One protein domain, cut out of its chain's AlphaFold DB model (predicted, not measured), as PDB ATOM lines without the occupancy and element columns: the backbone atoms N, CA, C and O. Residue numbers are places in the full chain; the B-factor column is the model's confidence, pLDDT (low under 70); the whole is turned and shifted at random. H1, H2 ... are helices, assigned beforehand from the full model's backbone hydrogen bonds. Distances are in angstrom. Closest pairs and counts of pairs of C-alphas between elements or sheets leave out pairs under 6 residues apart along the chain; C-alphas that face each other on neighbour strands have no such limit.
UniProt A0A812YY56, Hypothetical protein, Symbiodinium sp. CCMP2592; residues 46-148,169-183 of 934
ATOM      1  N   TRP A  46       0.315 -23.897  32.239       95.62
ATOM      2  CA  TRP A  46      -0.742 -23.024  31.720       95.62
ATOM      3  C   TRP A  46      -0.569 -22.729  30.224       95.62
ATOM      4  O   TRP A  46      -1.558 -22.651  29.503       95.62
ATOM      5  N   TYR A  47       0.668 -22.631  29.724       94.88
ATOM      6  CA  TYR A  47       0.943 -22.373  28.308       94.88
ATOM      7  C   TYR A  47       0.585 -23.590  27.448       94.88
ATOM      8  O   TYR A  47      -0.050 -23.448  26.405       94.88
ATOM      9  N   VAL A  48       0.913 -24.801  27.916       92.81
ATOM     10  CA  VAL A  48       0.495 -26.048  27.249       92.81
ATOM     11  C   VAL A  48      -1.034 -26.140  27.221       92.81
ATOM     12  O   VAL A  48      -1.622 -26.312  26.155       92.81
ATOM     13  N   SER A  49      -1.683 -25.887  28.364       92.44
ATOM     14  CA  SER A  49      -3.149 -25.842  28.477       92.44
ATOM     15  C   SER A  49      -3.774 -24.803  27.534       92.44
ATOM     16  O   SER A  49      -4.796 -25.063  26.903       92.44
ATOM     17  N   ALA A  50      -3.148 -23.631  27.387       94.62
ATOM     18  CA  ALA A  50      -3.585 -22.584  26.471       94.62
ATOM     19  C   ALA A  50      -3.448 -22.978  24.994       94.62
ATOM     20  O   ALA A  50      -4.310 -22.603  24.198       94.62
ATOM     21  N   MET A  51      -2.415 -23.741  24.624       93.75
ATOM     22  CA  MET A  51      -2.228 -24.252  23.261       93.75
ATOM     23  C   MET A  51      -3.227 -25.357  22.898       93.75
ATOM     24  O   MET A  51      -3.704 -25.401  21.762       93.75
ATOM     25  N   ASP A  52      -3.608 -26.211  23.847       91.81
ATOM     26  CA  ASP A  52      -4.649 -27.220  23.619       91.81
ATOM     27  C   ASP A  52      -6.061 -26.611  23.610       91.81
ATOM     28  O   ASP A  52      -6.872 -26.952  22.747       91.81
ATOM     29  N   MET A  53      -6.330 -25.608  24.455       92.69
ATOM     30  CA  MET A  53      -7.552 -24.800  24.344       92.69
ATOM     31  C   MET A  53      -7.625 -24.017  23.024       92.69
ATOM     32  O   MET A  53      -8.710 -23.903  22.459       92.69
ATOM     33  N   ILE A  54      -6.498 -23.529  22.483       93.81
ATOM     34  CA  ILE A  54      -6.455 -22.983  21.116       93.81
ATOM     35  C   ILE A  54      -6.941 -24.024  20.110       93.81
ATOM     36  O   ILE A  54      -7.836 -23.718  19.331       93.81
ATOM     37  N   ARG A  55      -6.374 -25.239  20.115       91.75
ATOM     38  CA  ARG A  55      -6.715 -26.289  19.136       91.75
ATOM     39  C   ARG A  55      -8.217 -26.575  19.130       91.75
ATOM     40  O   ARG A  55      -8.835 -26.490  18.075       91.75
ATOM     41  N   MET A  56      -8.792 -26.793  20.313       92.81
ATOM     42  CA  MET A  56     -10.232 -26.997  20.495       92.81
ATOM     43  C   MET A  56     -11.054 -25.841  19.901       92.81
ATOM     44  O   MET A  56     -11.942 -26.068  19.084       92.81
ATOM     45  N   LEU A  57     -10.712 -24.592  20.235       92.50
ATOM     46  CA  LEU A  57     -11.439 -23.418  19.745       92.50
ATOM     47  C   LEU A  57     -11.314 -23.225  18.224       92.50
ATOM     48  O   LEU A  57     -12.260 -22.755  17.593       92.50
ATOM     49  N   LEU A  58     -10.186 -23.603  17.619       92.06
ATOM     50  CA  LEU A  58     -10.009 -23.582  16.164       92.06
ATOM     51  C   LEU A  58     -10.849 -24.652  15.457       92.06
ATOM     52  O   LEU A  58     -11.422 -24.362  14.405       92.06
ATOM     53  N   ASP A  59     -10.946 -25.854  16.027       89.94
ATOM     54  CA  ASP A  59     -11.787 -26.935  15.501       89.94
ATOM     55  C   ASP A  59     -13.290 -26.606  15.632       89.94
ATOM     56  O   ASP A  59     -14.060 -26.885  14.710       89.94
ATOM     57  N   ASP A  60     -13.686 -25.900  16.700       90.31
ATOM     58  CA  ASP A  60     -15.018 -25.288  16.871       90.31
ATOM     59  C   ASP A  60     -15.257 -24.060  15.959       90.31
ATOM     60  O   ASP A  60     -16.366 -23.523  15.885       90.31
ATOM     61  N   GLY A  61     -14.239 -23.607  15.219       93.31
ATOM     62  CA  GLY A  61     -14.347 -22.530  14.231       93.31
ATOM     63  C   GLY A  61     -14.238 -21.105  14.785       93.31
ATOM     64  O   GLY A  61     -14.570 -20.150  14.073       93.31
ATOM     65  N   HIS A  62     -13.756 -20.921  16.018       92.56
ATOM     66  CA  HIS A  62     -13.408 -19.596  16.534       92.56
ATOM     67  C   HIS A  62     -12.273 -18.968  15.712       92.56
ATOM     68  O   HIS A  62     -11.365 -19.639  15.227       92.56
ATOM     69  N   SER A  63     -12.314 -17.643  15.551       93.38
ATOM     70  CA  SER A  63     -11.362 -16.934  14.692       93.38
ATOM     71  C   SER A  63      -9.975 -16.798  15.347       93.38
ATOM     72  O   SER A  63      -9.863 -16.119  16.373       93.38
ATOM     73  N   PRO A  64      -8.898 -17.304  14.709       89.94
ATOM     74  CA  PRO A  64      -7.507 -17.036  15.079       89.94
ATOM     75  C   PRO A  64      -7.205 -15.588  15.478       89.94
ATOM     76  O   PRO A  64      -6.623 -15.303  16.524       89.94
ATOM     77  N   ARG A  65      -7.622 -14.654  14.618       91.69
ATOM     78  CA  ARG A  65      -7.298 -13.232  14.741       91.69
ATOM     79  C   ARG A  65      -8.073 -12.585  15.885       91.69
ATOM     80  O   ARG A  65      -7.548 -11.685  16.525       91.69
ATOM     81  N   LEU A  66      -9.283 -13.074  16.163       90.56
ATOM     82  CA  LEU A  66     -10.113 -12.619  17.278       90.56
ATOM     83  C   LEU A  66      -9.417 -12.901  18.614       90.56
ATOM     84  O   LEU A  66      -9.231 -11.986  19.406       90.56
ATOM     85  N   MET A  67      -8.966 -14.142  18.817       93.62
ATOM     86  CA  MET A  67      -8.296 -14.579  20.047       93.62
ATOM     87  C   MET A  67      -7.002 -13.796  20.311       93.62
ATOM     88  O   MET A  67      -6.827 -13.239  21.393       93.62
ATOM     89  N   VAL A  68      -6.132 -13.668  19.300       95.12
ATOM     90  CA  VAL A  68      -4.880 -12.895  19.400       95.12
ATOM     91  C   VAL A  68      -5.150 -11.405  19.673       95.12
ATOM     92  O   VAL A  68      -4.453 -10.794  20.484       95.12
ATOM     93  N   THR A  69      -6.176 -10.810  19.051       94.12
ATOM     94  CA  THR A  69      -6.561  -9.413  19.315       94.12
ATOM     95  C   THR A  69      -7.124  -9.222  20.726       94.12
ATOM     96  O   THR A  69      -6.747  -8.254  21.380       94.12
ATOM     97  N   MET A  70      -7.964 -10.136  21.224       94.38
ATOM     98  CA  MET A  70      -8.494 -10.088  22.595       94.38
ATOM     99  C   MET A  70      -7.371 -10.161  23.640       94.38
ATOM    100  O   MET A  70      -7.341  -9.346  24.562       94.38
ATOM    101  N   LEU A  71      -6.409 -11.076  23.466       96.38
ATOM    102  CA  LEU A  71      -5.251 -11.196  24.357       96.38
ATOM    103  C   LEU A  71      -4.403  -9.914  24.355       96.38
ATOM    104  O   LEU A  71      -4.075  -9.389  25.418       96.38
ATOM    105  N   ARG A  72      -4.112  -9.355  23.172       95.56
ATOM    106  CA  ARG A  72      -3.391  -8.078  23.051       95.56
ATOM    107  C   ARG A  72      -4.142  -6.918  23.718       95.56
ATOM    108  O   ARG A  72      -3.505  -6.088  24.360       95.56
ATOM    109  N   GLN A  73      -5.470  -6.861  23.602       94.44
ATOM    110  CA  GLN A  73      -6.288  -5.823  24.243       94.44
ATOM    111  C   GLN A  73      -6.253  -5.923  25.776       94.44
ATOM    112  O   GLN A  73      -6.084  -4.898  26.433       94.44
ATOM    113  N   LEU A  74      -6.336  -7.131  26.345       95.25
ATOM    114  CA  LEU A  74      -6.201  -7.347  27.793       95.25
ATOM    115  C   LEU A  74      -4.809  -6.945  28.307       95.25
ATOM    116  O   LEU A  74      -4.705  -6.172  29.258       95.25
ATOM    117  N   VAL A  75      -3.751  -7.385  27.619       95.94
ATOM    118  CA  VAL A  75      -2.356  -7.042  27.942       95.94
ATOM    119  C   VAL A  75      -2.124  -5.528  27.921       95.94
ATOM    120  O   VAL A  75      -1.585  -4.968  28.875       95.94
ATOM    121  N   GLN A  76      -2.570  -4.837  26.867       94.38
ATOM    122  CA  GLN A  76      -2.439  -3.379  26.760       94.38
ATOM    123  C   GLN A  76      -3.243  -2.643  27.843       94.38
ATOM    124  O   GLN A  76      -2.817  -1.590  28.325       94.38
ATOM    125  N   ALA A  77      -4.378  -3.201  28.276       93.50
ATOM    126  CA  ALA A  77      -5.222  -2.595  29.297       93.50
ATOM    127  C   ALA A  77      -4.615  -2.611  30.715       93.50
ATOM    128  O   ALA A  77      -5.078  -1.849  31.561       93.50
ATOM    129  N   ARG A  78      -3.540  -3.379  30.973       90.81
ATOM    130  CA  ARG A  78      -2.736  -3.269  32.212       90.81
ATOM    131  C   ARG A  78      -1.992  -1.936  32.343       90.81
ATOM    132  O   ARG A  78      -1.617  -1.568  33.451       90.81
ATOM    133  N   GLN A  79      -1.761  -1.223  31.234       91.94
ATOM    134  CA  GLN A  79      -1.028   0.054  31.158       91.94
ATOM    135  C   GLN A  79       0.438   0.019  31.658       91.94
ATOM    136  O   GLN A  79       1.083   1.064  31.748       91.94
ATOM    137  N   ASP A  80       1.004  -1.160  31.936       91.62
ATOM    138  CA  ASP A  80       2.421  -1.342  32.265       91.62
ATOM    139  C   ASP A  80       3.227  -1.614  30.982       91.62
ATOM    140  O   ASP A  80       2.993  -2.593  30.269       91.62
ATOM    141  N   SER A  81       4.185  -0.738  30.665       90.00
ATOM    142  CA  SER A  81       4.969  -0.831  29.430       90.00
ATOM    143  C   SER A  81       5.989  -1.973  29.419       90.00
ATOM    144  O   SER A  81       6.329  -2.456  28.339       90.00
ATOM    145  N   HIS A  82       6.477  -2.418  30.580       89.12
ATOM    146  CA  HIS A  82       7.389  -3.561  30.667       89.12
ATOM    147  C   HIS A  82       6.620  -4.873  30.508       89.12
ATOM    148  O   HIS A  82       7.006  -5.695  29.675       89.12
ATOM    149  N   TYR A  83       5.479  -5.013  31.191       93.75
ATOM    150  CA  TYR A  83       4.572  -6.143  30.979       93.75
ATOM    151  C   TYR A  83       4.112  -6.221  29.520       93.75
ATOM    152  O   TYR A  83       4.233  -7.276  28.902       93.75
ATOM    153  N   THR A  84       3.669  -5.103  28.931       94.81
ATOM    154  CA  THR A  84       3.233  -5.059  27.523       94.81
ATOM    155  C   THR A  84       4.357  -5.492  26.574       94.81
ATOM    156  O   THR A  84       4.130  -6.321  25.698       94.81
ATOM    157  N   THR A  85       5.586  -4.995  26.769       93.12
ATOM    158  CA  THR A  85       6.730  -5.330  25.900       93.12
ATOM    159  C   THR A  85       7.108  -6.812  25.980       93.12
ATOM    160  O   THR A  85       7.327  -7.437  24.945       93.12
ATOM    161  N   ASN A  86       7.145  -7.395  27.183       90.62
ATOM    162  CA  ASN A  86       7.420  -8.826  27.350       90.62
ATOM    163  C   ASN A  86       6.277  -9.692  26.787       90.62
ATOM    164  O   ASN A  86       6.525 -10.727  26.173       90.62
ATOM    165  N   SER A  87       5.029  -9.255  26.960       95.06
ATOM    166  CA  SER A  87       3.838  -9.976  26.499       95.06
ATOM    167  C   SER A  87       3.691 -10.010  24.981       95.06
ATOM    168  O   SER A  87       3.159 -10.980  24.456       95.06
ATOM    169  N   GLU A  88       4.177  -9.005  24.248       94.56
ATOM    170  CA  GLU A  88       4.138  -9.032  22.778       94.56
ATOM    171  C   GLU A  88       4.978 -10.178  22.181       94.56
ATOM    172  O   GLU A  88       4.625 -10.684  21.118       94.56
ATOM    173  N   LEU A  89       6.012 -10.677  22.881       92.38
ATOM    174  CA  LEU A  89       6.727 -11.897  22.474       92.38
ATOM    175  C   LEU A  89       5.828 -13.140  22.584       92.38
ATOM    176  O   LEU A  89       5.744 -13.922  21.640       92.38
ATOM    177  N   LEU A  90       5.104 -13.283  23.699       94.00
ATOM    178  CA  LEU A  90       4.140 -14.367  23.915       94.00
ATOM    179  C   LEU A  90       2.964 -14.290  22.922       94.00
ATOM    180  O   LEU A  90       2.556 -15.298  22.347       94.00
ATOM    181  N   ILE A  91       2.442 -13.086  22.669       95.56
ATOM    182  CA  ILE A  91       1.386 -12.839  21.674       95.56
ATOM    183  C   ILE A  91       1.885 -13.188  20.263       95.56
ATOM    184  O   ILE A  91       1.135 -13.769  19.479       95.56
ATOM    185  N   GLN A  92       3.140 -12.868  19.928       93.62
ATOM    186  CA  GLN A  92       3.754 -13.223  18.647       93.62
ATOM    187  C   GLN A  92       3.968 -14.741  18.501       93.62
ATOM    188  O   GLN A  92       3.858 -15.264  17.391       93.62
ATOM    189  N   ASP A  93       4.252 -15.454  19.588       93.06
ATOM    190  CA  ASP A  93       4.394 -16.914  19.607       93.06
ATOM    191  C   ASP A  93       3.040 -17.615  19.393       93.06
ATOM    192  O   ASP A  93       2.877 -18.384  18.442       93.06
ATOM    193  N   PHE A  94       2.002 -17.226  20.149       94.12
ATOM    194  CA  PHE A  94       0.624 -17.670  19.895       94.12
ATOM    195  C   PHE A  94       0.156 -17.326  18.469       94.12
ATOM    196  O   PHE A  94      -0.434 -18.169  17.792       94.12
ATOM    197  N   ALA A  95       0.445 -16.123  17.963       93.56
ATOM    198  CA  ALA A  95       0.095 -15.741  16.594       93.56
ATOM    199  C   ALA A  95       0.783 -16.630  15.541       93.56
ATOM    200  O   ALA A  95       0.135 -17.029  14.573       93.56
ATOM    201  N   GLN A  96       2.056 -16.992  15.742       92.62
ATOM    202  CA  GLN A  96       2.775 -17.926  14.869       92.62
ATOM    203  C   GLN A  96       2.186 -19.338  14.925       92.62
ATOM    204  O   GLN A  96       1.943 -19.924  13.871       92.62
ATOM    205  N   PHE A  97       1.903 -19.863  16.123       90.38
ATOM    206  CA  PHE A  97       1.307 -21.192  16.307       90.38
ATOM    207  C   PHE A  97      -0.045 -21.333  15.595       90.38
ATOM    208  O   PHE A  97      -0.307 -22.343  14.945       90.38
ATOM    209  N   ILE A  98      -0.888 -20.298  15.670       90.25
ATOM    210  CA  ILE A  98      -2.205 -20.281  15.018       90.25
ATOM    211  C   ILE A  98      -2.099 -19.922  13.511       90.25
ATOM    212  O   ILE A  98      -3.058 -20.058  12.753       90.25
ATOM    213  N   GLY A  99      -0.935 -19.469  13.033       91.31
ATOM    214  CA  GLY A  99      -0.739 -19.040  11.643       91.31
ATOM    215  C   GLY A  99      -1.374 -17.684  11.305       91.31
ATOM    216  O   GLY A  99      -1.697 -17.420  10.146       91.31
ATOM    217  N   VAL A 100      -1.562 -16.812  12.301       87.50
ATOM    218  CA  VAL A 100      -2.033 -15.434  12.105       87.50
ATOM    219  C   VAL A 100      -0.862 -14.572  11.616       87.50
ATOM    220  O   VAL A 100       0.099 -14.387  12.366       87.50
ATOM    221  N   PRO A 101      -0.907 -13.989  10.401       77.12
ATOM    222  CA  PRO A 101       0.089 -13.000  10.005       77.12
ATOM    223  C   PRO A 101      -0.010 -11.788  10.940       77.12
ATOM    224  O   PRO A 101      -1.110 -11.300  11.203       77.12
ATOM    225  N   GLY A 102       1.131 -11.294  11.428       66.56
ATOM    226  CA  GLY A 102       1.227 -10.277  12.489       66.56
ATOM    227  C   GLY A 102       0.717  -8.867  12.149       66.56
ATOM    228  O   GLY A 102       1.095  -7.909  12.816       66.56
ATOM    229  N   GLU A 103      -0.113  -8.713  11.119       66.81
ATOM    230  CA  GLU A 103      -0.727  -7.444  10.745       66.81
ATOM    231  C   GLU A 103      -1.842  -7.071  11.733       66.81
ATOM    232  O   GLU A 103      -2.822  -7.806  11.916       66.81
ATOM    233  N   GLY A 104      -1.692  -5.902  12.363       57.22
ATOM    234  CA  GLY A 104      -2.600  -5.389  13.387       57.22
ATOM    235  C   GLY A 104      -4.070  -5.352  12.957       57.22
ATOM    236  O   GLY A 104      -4.407  -5.268  11.775       57.22
ATOM    237  N   TYR A 105      -4.958  -5.439  13.944       58.31
ATOM    238  CA  TYR A 105      -6.386  -5.206  13.779       58.31
ATOM    239  C   TYR A 105      -6.812  -4.173  14.820       58.31
ATOM    240  O   TYR A 105      -6.983  -4.505  15.991       58.31
ATOM    241  N   ASP A 106      -6.968  -2.928  14.379       60.81
ATOM    242  CA  ASP A 106      -7.177  -1.767  15.256       60.81
ATOM    243  C   ASP A 106      -8.653  -1.584  15.678       60.81
ATOM    244  O   ASP A 106      -9.048  -0.537  16.188       60.81
ATOM    245  N   GLY A 107      -9.499  -2.591  15.434       66.00
ATOM    246  CA  GLY A 107     -10.894  -2.598  15.864       66.00
ATOM    247  C   GLY A 107     -11.035  -3.022  17.326       66.00
ATOM    248  O   GLY A 107     -10.478  -4.036  17.741       66.00
ATOM    249  N   TRP A 108     -11.821  -2.267  18.095       64.31
ATOM    250  CA  TRP A 108     -12.251  -2.653  19.443       64.31
ATOM    251  C   TRP A 108     -13.254  -3.814  19.369       64.31
ATOM    252  O   TRP A 108     -14.085  -3.846  18.458       64.31
ATOM    253  N   ILE A 109     -13.170  -4.771  20.296       73.50
ATOM    254  CA  ILE A 109     -13.931  -6.028  20.253       73.50
ATOM    255  C   ILE A 109     -14.533  -6.308  21.643       73.50
ATOM    256  O   ILE A 109     -13.797  -6.241  22.625       73.50
ATOM    257  N   PRO A 110     -15.836  -6.639  21.761       69.31
ATOM    258  CA  PRO A 110     -16.430  -7.034  23.039       69.31
ATOM    259  C   PRO A 110     -15.883  -8.388  23.517       69.31
ATOM    260  O   PRO A 110     -15.766  -9.336  22.735       69.31
ATOM    261  N   LEU A 111     -15.562  -8.490  24.810       69.50
ATOM    262  CA  LEU A 111     -14.980  -9.692  25.418       69.50
ATOM    263  C   LEU A 111     -16.057 -10.700  25.847       69.50
ATOM    264  O   LEU A 111     -16.335 -10.866  27.035       69.50
ATOM    265  N   GLU A 112     -16.637 -11.398  24.870       75.56
ATOM    266  CA  GLU A 112     -17.655 -12.436  25.085       75.56
ATOM    267  C   GLU A 112     -17.264 -13.804  24.490       75.56
ATOM    268  O   GLU A 112     -16.491 -13.909  23.534       75.56
ATOM    269  N   GLY A 113     -17.825 -14.875  25.064       89.38
ATOM    270  CA  GLY A 113     -17.639 -16.260  24.615       89.38
ATOM    271  C   GLY A 113     -16.285 -16.894  24.968       89.38
ATOM    272  O   GLY A 113     -15.428 -16.296  25.624       89.38
ATOM    273  N   TYR A 114     -16.082 -18.138  24.523       89.38
ATOM    274  CA  TYR A 114     -14.906 -18.939  24.884       89.38
ATOM    275  C   TYR A 114     -13.566 -18.329  24.431       89.38
ATOM    276  O   TYR A 114     -12.567 -18.470  25.131       89.38
ATOM    277  N   SER A 115     -13.532 -17.575  23.323       92.00
ATOM    278  CA  SER A 115     -12.329 -16.831  22.901       92.00
ATOM    279  C   SER A 115     -11.881 -15.793  23.934       92.00
ATOM    280  O   SER A 115     -10.681 -15.629  24.145       92.00
ATOM    281  N   ALA A 116     -12.828 -15.123  24.601       90.81
ATOM    282  CA  ALA A 116     -12.528 -14.160  25.656       90.81
ATOM    283  C   ALA A 116     -12.117 -14.857  26.964       90.81
ATOM    284  O   ALA A 116     -11.204 -14.388  27.639       90.81
ATOM    285  N   GLN A 117     -12.727 -16.005  27.290       92.31
ATOM    286  CA  GLN A 117     -12.305 -16.842  28.422       92.31
ATOM    287  C   GLN A 117     -10.867 -17.350  28.243       92.31
ATOM    288  O   GLN A 117     -10.065 -17.240  29.167       92.31
ATOM    289  N   TRP A 118     -10.514 -17.827  27.046       95.94
ATOM    290  CA  TRP A 118      -9.148 -18.231  26.711       95.94
ATOM    291  C   TRP A 118      -8.157 -17.061  26.804       95.94
ATOM    292  O   TRP A 118      -7.128 -17.180  27.465       95.94
ATOM    293  N   ALA A 119      -8.480 -15.916  26.191       95.88
ATOM    294  CA  ALA A 119      -7.603 -14.745  26.207       95.88
ATOM    295  C   ALA A 119      -7.363 -14.238  27.639       95.88
ATOM    296  O   ALA A 119      -6.244 -13.867  27.985       95.88
ATOM    297  N   ARG A 120      -8.401 -14.287  28.482       94.19
ATOM    298  CA  ARG A 120      -8.319 -13.968  29.909       94.19
ATOM    299  C   ARG A 120      -7.478 -14.979  30.686       94.19
ATOM    300  O   ARG A 120      -6.608 -14.556  31.433       94.19
ATOM    301  N   TYR A 121      -7.680 -16.280  30.479       96.00
ATOM    302  CA  TYR A 121      -6.868 -17.325  31.111       96.00
ATOM    303  C   TYR A 121      -5.375 -17.138  30.812       96.00
ATOM    304  O   TYR A 121      -4.549 -17.212  31.722       96.00
ATOM    305  N   VAL A 122      -5.025 -16.855  29.553       96.62
ATOM    306  CA  VAL A 122      -3.635 -16.600  29.152       96.62
ATOM    307  C   VAL A 122      -3.086 -15.328  29.791       96.62
ATOM    308  O   VAL A 122      -1.976 -15.365  30.317       96.62
ATOM    309  N   GLU A 123      -3.840 -14.225  29.786       96.75
ATOM    310  CA  GLU A 123      -3.386 -12.971  30.399       96.75
ATOM    311  C   GLU A 123      -3.196 -13.108  31.911       96.75
ATOM    312  O   GLU A 123      -2.145 -12.725  32.416       96.75
ATOM    313  N   GLU A 124      -4.149 -13.719  32.620       95.25
ATOM    314  CA  GLU A 124      -4.083 -13.890  34.073       95.25
ATOM    315  C   GLU A 124      -2.883 -14.765  34.477       95.25
ATOM    316  O   GLU A 124      -2.081 -14.333  35.302       95.25
ATOM    317  N   ASN A 125      -2.679 -15.932  33.848       96.06
ATOM    318  CA  ASN A 125      -1.541 -16.807  34.174       96.06
ATOM    319  C   ASN A 125      -0.186 -16.170  33.812       96.06
ATOM    320  O   ASN A 125       0.745 -16.201  34.617       96.06
ATOM    321  N   TRP A 126      -0.071 -15.543  32.634       95.38
ATOM    322  CA  TRP A 126       1.158 -14.850  32.229       95.38
ATOM    323  C   TRP A 126       1.452 -13.623  33.100       95.38
ATOM    324  O   TRP A 126       2.610 -13.326  33.395       95.38
ATOM    325  N   HIS A 127       0.418 -12.909  33.557       94.88
ATOM    326  CA  HIS A 127       0.575 -11.806  34.497       94.88
ATOM    327  C   HIS A 127       1.060 -12.292  35.870       94.88
ATOM    328  O   HIS A 127       1.905 -11.635  36.478       94.88
ATOM    329  N   GLU A 128       0.578 -13.431  36.373       91.25
ATOM    330  CA  GLU A 128       1.109 -13.999  37.619       91.25
ATOM    331  C   GLU A 128       2.569 -14.448  37.458       91.25
ATOM    332  O   GLU A 128       3.403 -14.059  38.275       91.25
ATOM    333  N   GLU A 129       2.933 -15.116  36.359       91.56
ATOM    334  CA  GLU A 129       4.328 -15.500  36.088       91.56
ATOM    335  C   GLU A 129       5.267 -14.285  35.923       91.56
ATOM    336  O   GLU A 129       6.384 -14.274  36.449       91.56
ATOM    337  N   TYR A 130       4.799 -13.206  35.284       92.12
ATOM    338  CA  TYR A 130       5.511 -11.925  35.234       92.12
ATOM    339  C   TYR A 130       5.727 -11.324  36.635       92.12
ATOM    340  O   TYR A 130       6.828 -10.861  36.957       92.12
ATOM    341  N   MET A 131       4.702 -11.349  37.490       91.12
ATOM    342  CA  MET A 131       4.775 -10.810  38.851       91.12
ATOM    343  C   MET A 131       5.616 -11.676  39.806       91.12
ATOM    344  O   MET A 131       6.171 -11.132  40.763       91.12
ATOM    345  N   GLU A 132       5.754 -12.981  39.553       86.69
ATOM    346  CA  GLU A 132       6.625 -13.875  40.327       86.69
ATOM    347  C   GLU A 132       8.092 -13.839  39.873       86.69
ATOM    348  O   GLU A 132       8.987 -13.762  40.714       86.69
ATOM    349  N   GLN A 133       8.366 -13.875  38.564       86.00
ATOM    350  CA  GLN A 133       9.737 -13.990  38.045       86.00
ATOM    351  C   GLN A 133      10.384 -12.632  37.736       86.00
ATOM    352  O   GLN A 133      11.543 -12.391  38.085       86.00
ATOM    353  N   TRP A 134       9.652 -11.731  37.074       80.62
ATOM    354  CA  TRP A 134      10.225 -10.528  36.464       80.62
ATOM    355  C   TRP A 134      10.122  -9.302  37.370       80.62
ATOM    356  O   TRP A 134      11.117  -8.597  37.548       80.62
ATOM    357  N   PHE A 135       8.975  -9.078  38.019       79.81
ATOM    358  CA  PHE A 135       8.780  -7.937  38.923       79.81
ATOM    359  C   PHE A 135       9.791  -7.871  40.098       79.81
ATOM    360  O   PHE A 135      10.245  -6.767  40.426       79.81
ATOM    361  N   PRO A 136      10.244  -8.988  40.713       82.62
ATOM    362  CA  PRO A 136      11.311  -8.937  41.717       82.62
ATOM    363  C   PRO A 136      12.673  -8.541  41.131       82.62
ATOM    364  O   PRO A 136      13.430  -7.822  41.786       82.62
ATOM    365  N   MET A 137      12.987  -8.957  39.897       78.75
ATOM    366  CA  MET A 137      14.219  -8.551  39.210       78.75
ATOM    367  C   MET A 137      14.178  -7.080  38.779       78.75
ATOM    368  O   MET A 137      15.161  -6.372  38.991       78.75
ATOM    369  N   GLU A 138      13.042  -6.600  38.259       74.62
ATOM    370  CA  GLU A 138      12.776  -5.180  37.974       74.62
ATOM    371  C   GLU A 138      12.992  -4.339  39.245       74.62
ATOM    372  O   GLU A 138      13.792  -3.400  39.257       74.62
ATOM    373  N   SER A 139      12.371  -4.750  40.356       75.44
ATOM    374  CA  SER A 139      12.498  -4.099  41.665       75.44
ATOM    375  C   SER A 139      13.947  -4.045  42.168       75.44
ATOM    376  O   SER A 139      14.384  -3.014  42.679       75.44
ATOM    377  N   LEU A 140      14.717  -5.128  42.011       77.44
ATOM    378  CA  LEU A 140      16.129  -5.192  42.413       77.44
ATOM    379  C   LEU A 140      17.052  -4.378  41.493       77.44
ATOM    380  O   LEU A 140      18.039  -3.809  41.967       77.44
ATOM    381  N   ALA A 141      16.750  -4.296  40.195       74.19
ATOM    382  CA  ALA A 141      17.486  -3.460  39.249       74.19
ATOM    383  C   ALA A 141      17.263  -1.968  39.541       74.19
ATOM    384  O   ALA A 141      18.229  -1.207  39.636       74.19
ATOM    385  N   LEU A 142      16.007  -1.568  39.769       71.25
ATOM    386  CA  LEU A 142      15.637  -0.214  40.183       71.25
ATOM    387  C   LEU A 142      16.213   0.154  41.557       71.25
ATOM    388  O   LEU A 142      16.667   1.280  41.740       71.25
ATOM    389  N   GLU A 143      16.271  -0.784  42.508       74.75
ATOM    390  CA  GLU A 143      16.901  -0.548  43.811       74.75
ATOM    391  C   GLU A 143      18.414  -0.289  43.685       74.75
ATOM    392  O   GLU A 143      18.919   0.648  44.304       74.75
ATOM    393  N   ARG A 144      19.133  -1.042  42.840       72.25
ATOM    394  CA  ARG A 144      20.566  -0.806  42.567       72.25
ATOM    395  C   ARG A 144      20.802   0.528  41.857       72.25
ATOM    396  O   ARG A 144      21.624   1.319  42.308       72.25
ATOM    397  N   LEU A 145      20.023   0.823  40.813       69.56
ATOM    398  CA  LEU A 145      20.064   2.117  40.122       69.56
ATOM    399  C   LEU A 145      19.772   3.287  41.076       69.56
ATOM    400  O   LEU A 145      20.431   4.321  40.993       69.56
ATOM    401  N   GLY A 146      18.832   3.129  42.010       65.44
ATOM    402  CA  GLY A 146      18.526   4.125  43.041       65.44
ATOM    403  C   GLY A 146      19.658   4.331  44.054       65.44
ATOM    404  O   GLY A 146      19.916   5.466  44.456       65.44
ATOM    405  N   GLN A 147      20.370   3.264  44.431       62.81
ATOM    406  CA  GLN A 147      21.545   3.346  45.308       62.81
ATOM    407  C   GLN A 147      22.699   4.110  44.631       62.81
ATOM    408  O   GLN A 147      23.268   5.014  45.245       62.81
ATOM    409  N   ASP A 148      22.976   3.841  43.350       53.31
ATOM    410  CA  ASP A 148      24.040   4.521  42.594       53.31
ATOM    411  C   ASP A 148      23.687   5.973  42.189       53.31
ATOM    412  O   ASP A 148      24.578   6.807  42.012       53.31
ATOM    413  N   ARG A 169       5.932  -0.835  48.538       68.94
ATOM    414  CA  ARG A 169       6.113  -1.975  47.614       68.94
ATOM    415  C   ARG A 169       4.904  -2.911  47.594       68.94
ATOM    416  O   ARG A 169       4.530  -3.385  46.530       68.94
ATOM    417  N   ARG A 170       4.271  -3.161  48.745       67.06
ATOM    418  CA  ARG A 170       3.063  -3.992  48.854       67.06
ATOM    419  C   ARG A 170       1.858  -3.348  48.169       67.06
ATOM    420  O   ARG A 170       1.125  -4.032  47.462       67.06
ATOM    421  N   GLN A 171       1.673  -2.042  48.341       73.88
ATOM    422  CA  GLN A 171       0.612  -1.281  47.681       73.88
ATOM    423  C   GLN A 171       0.833  -1.212  46.164       73.88
ATOM    424  O   GLN A 171      -0.120  -1.376  45.408       73.88
ATOM    425  N   GLU A 172       2.078  -1.062  45.705       74.12
ATOM    426  CA  GLU A 172       2.414  -1.114  44.279       74.12
ATOM    427  C   GLU A 172       2.236  -2.513  43.669       74.12
ATOM    428  O   GLU A 172       1.629  -2.632  42.606       74.12
ATOM    429  N   PHE A 173       2.679  -3.571  44.354       72.06
ATOM    430  CA  PHE A 173       2.451  -4.961  43.945       72.06
ATOM    431  C   PHE A 173       0.951  -5.268  43.815       72.06
ATOM    432  O   PHE A 173       0.508  -5.768  42.781       72.06
ATOM    433  N   ASN A 174       0.152  -4.898  44.822       70.75
ATOM    434  CA  ASN A 174      -1.301  -5.061  44.789       70.75
ATOM    435  C   ASN A 174      -1.934  -4.265  43.632       70.75
ATOM    436  O   ASN A 174      -2.781  -4.804  42.925       70.75
ATOM    437  N   ARG A 175      -1.483  -3.021  43.404       80.88
ATOM    438  CA  ARG A 175      -1.936  -2.153  42.304       80.88
ATOM    439  C   ARG A 175      -1.634  -2.740  40.923       80.88
ATOM    440  O   ARG A 175      -2.495  -2.647  40.058       80.88
ATOM    441  N   LYS A 176      -0.447  -3.329  40.706       78.19
ATOM    442  CA  LYS A 176      -0.119  -4.024  39.446       78.19
ATOM    443  C   LYS A 176      -0.930  -5.325  39.295       78.19
ATOM    444  O   LYS A 176      -1.376  -5.637  38.196       78.19
ATOM    445  N   ARG A 177      -1.168  -6.078  40.383       74.75
ATOM    446  CA  ARG A 177      -1.921  -7.352  40.336       74.75
ATOM    447  C   ARG A 177      -3.380  -7.172  39.902       74.75
ATOM    448  O   ARG A 177      -3.892  -8.017  39.169       74.75
ATOM    449  N   THR A 178      -4.042  -6.089  40.306       76.56
ATOM    450  CA  THR A 178      -5.402  -5.757  39.850       76.56
ATOM    451  C   THR A 178      -5.414  -5.197  38.427       76.56
ATOM    452  O   THR A 178      -4.710  -4.229  38.148       76.56
ATOM    453  N   LEU A 179      -6.274  -5.734  37.552       72.44
ATOM    454  CA  LEU A 179      -6.639  -5.071  36.293       72.44
ATOM    455  C   LEU A 179      -7.209  -3.663  36.591       72.44
ATOM    456  O   LEU A 179      -7.996  -3.530  37.535       72.44
ATOM    457  N   PRO A 180      -6.845  -2.612  35.829       73.75
ATOM    458  CA  PRO A 180      -7.427  -1.282  36.004       73.75
ATOM    459  C   PRO A 180      -8.948  -1.299  35.826       73.75
ATOM    460  O   PRO A 180      -9.454  -1.956  34.924       73.75
ATOM    461  N   ALA A 181      -9.686  -0.542  36.645       54.88
ATOM    462  CA  ALA A 181     -11.155  -0.588  36.675       54.88
ATOM    463  C   ALA A 181     -11.832  -0.315  35.314       54.88
ATOM    464  O   ALA A 181     -12.940  -0.795  35.074       54.88
ATOM    465  N   ASP A 182     -11.153   0.385  34.403       53.06
ATOM    466  CA  ASP A 182     -11.607   0.619  33.030       53.06
ATOM    467  C   ASP A 182     -11.797  -0.686  32.225       53.06
ATOM    468  O   ASP A 182     -12.592  -0.710  31.287       53.06
ATOM    469  N   THR A 183     -11.161  -1.807  32.603       54.97
ATOM    470  CA  THR A 183     -11.415  -3.114  31.968       54.97
ATOM    471  C   THR A 183     -12.805  -3.661  32.270       54.97
ATOM    472  O   THR A 183     -13.314  -4.461  31.490       54.97
TER     473      THR A 183
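AT A GLANCE: This is residues 46 to 148 and 169 to 183 of the 934 residues of the protein "Hypothetical protein" of Symbiodinium sp. CCMP2592 (UniProt A0A812YY56). One long helix, H4, runs most of the length of the model; its first half packs on H2 and H1, and its last residues, 140 to 148, stick out as a free arm. H2 and H3 fold back on each other as a hairpin, and with H1 and H4 they make an up-and-down bundle of four helices, each running against the one before it; short H5 lies near H4's kink. The printed part has 118 residues with five named helices, H1 to H5 in chain order, and no named strand; the class is all helix. It is compact, with a radius of gyration of the C-alphas of 15.6 A, yet its outline, 54 by 27 by 25 A, is only just elongated.

HOW THE PARTS SIT: Start from the hub, H4, residues 113 to 148, which touches the four other helices and has a kink of 40 degrees near residue 131. With residues 115 to 123 alone it touches H2, residues 64 to 77, at a steep tilt of 39 degrees, the same way; the closest C-alphas, of Leu 71 and Ala 119, are 4.6 A apart. With residues 114 to 125 alone it touches H1, residues 46 to 59, at a shallow tilt of 29 degrees, opposite ways; look at the closest C-alphas, of Ala 50 and Val 122, 6.6 A apart. H3, residues 81 to 98, forms a helical hairpin with H2, at a shallow tilt of 8 degrees, opposite ways, closest at the C-alphas of Val 75 and Thr 84, 5.9 A apart. H3 and H4, also a helical hairpin, only just touch, with 3 pairs of C-alphas within 8 A, the closest those of Tyr 83 and Tyr 130, 7.2 A apart. H5, residues 169 to 177, only just touches H4, with 3 such pairs, the closest those of Met 131 and Arg 177, 7.7 A apart; it is apart from H1, H2 and H3. Every O i to N i+4 pair is within hydrogen-bond range in H1, H2 and H5, against 12 of 14 in H3 and 29 of 32 in H4.

IN THESE COORDINATES: Find C-alpha 113 at (-17.639, -16.260, 24.615); from there H4 runs 49.9 A to C-alpha 148 at (24.040, 4.521, 42.594). H3 is 25.2 A long, H2 20.4 A, H1 20.0 A and H5 12.1 A, ending at C-alpha 177, (-1.921, -7.352, 40.336).

THE WHOLE: The farthest C-alphas, of Asp 60 and Asp 148, are 55.5 A apart. Residues 149 to 168 are not printed, and C-alphas 148 and 169 across this cut are 19.7 A apart. The link from H3 to H4, residues 99 to 112, is long. Mean pLDDT of the printed part is 84.8; look for values under 70 at residues 102 to 108, 110 to 111, 145 to 148, 169 to 170 and 181 to 183.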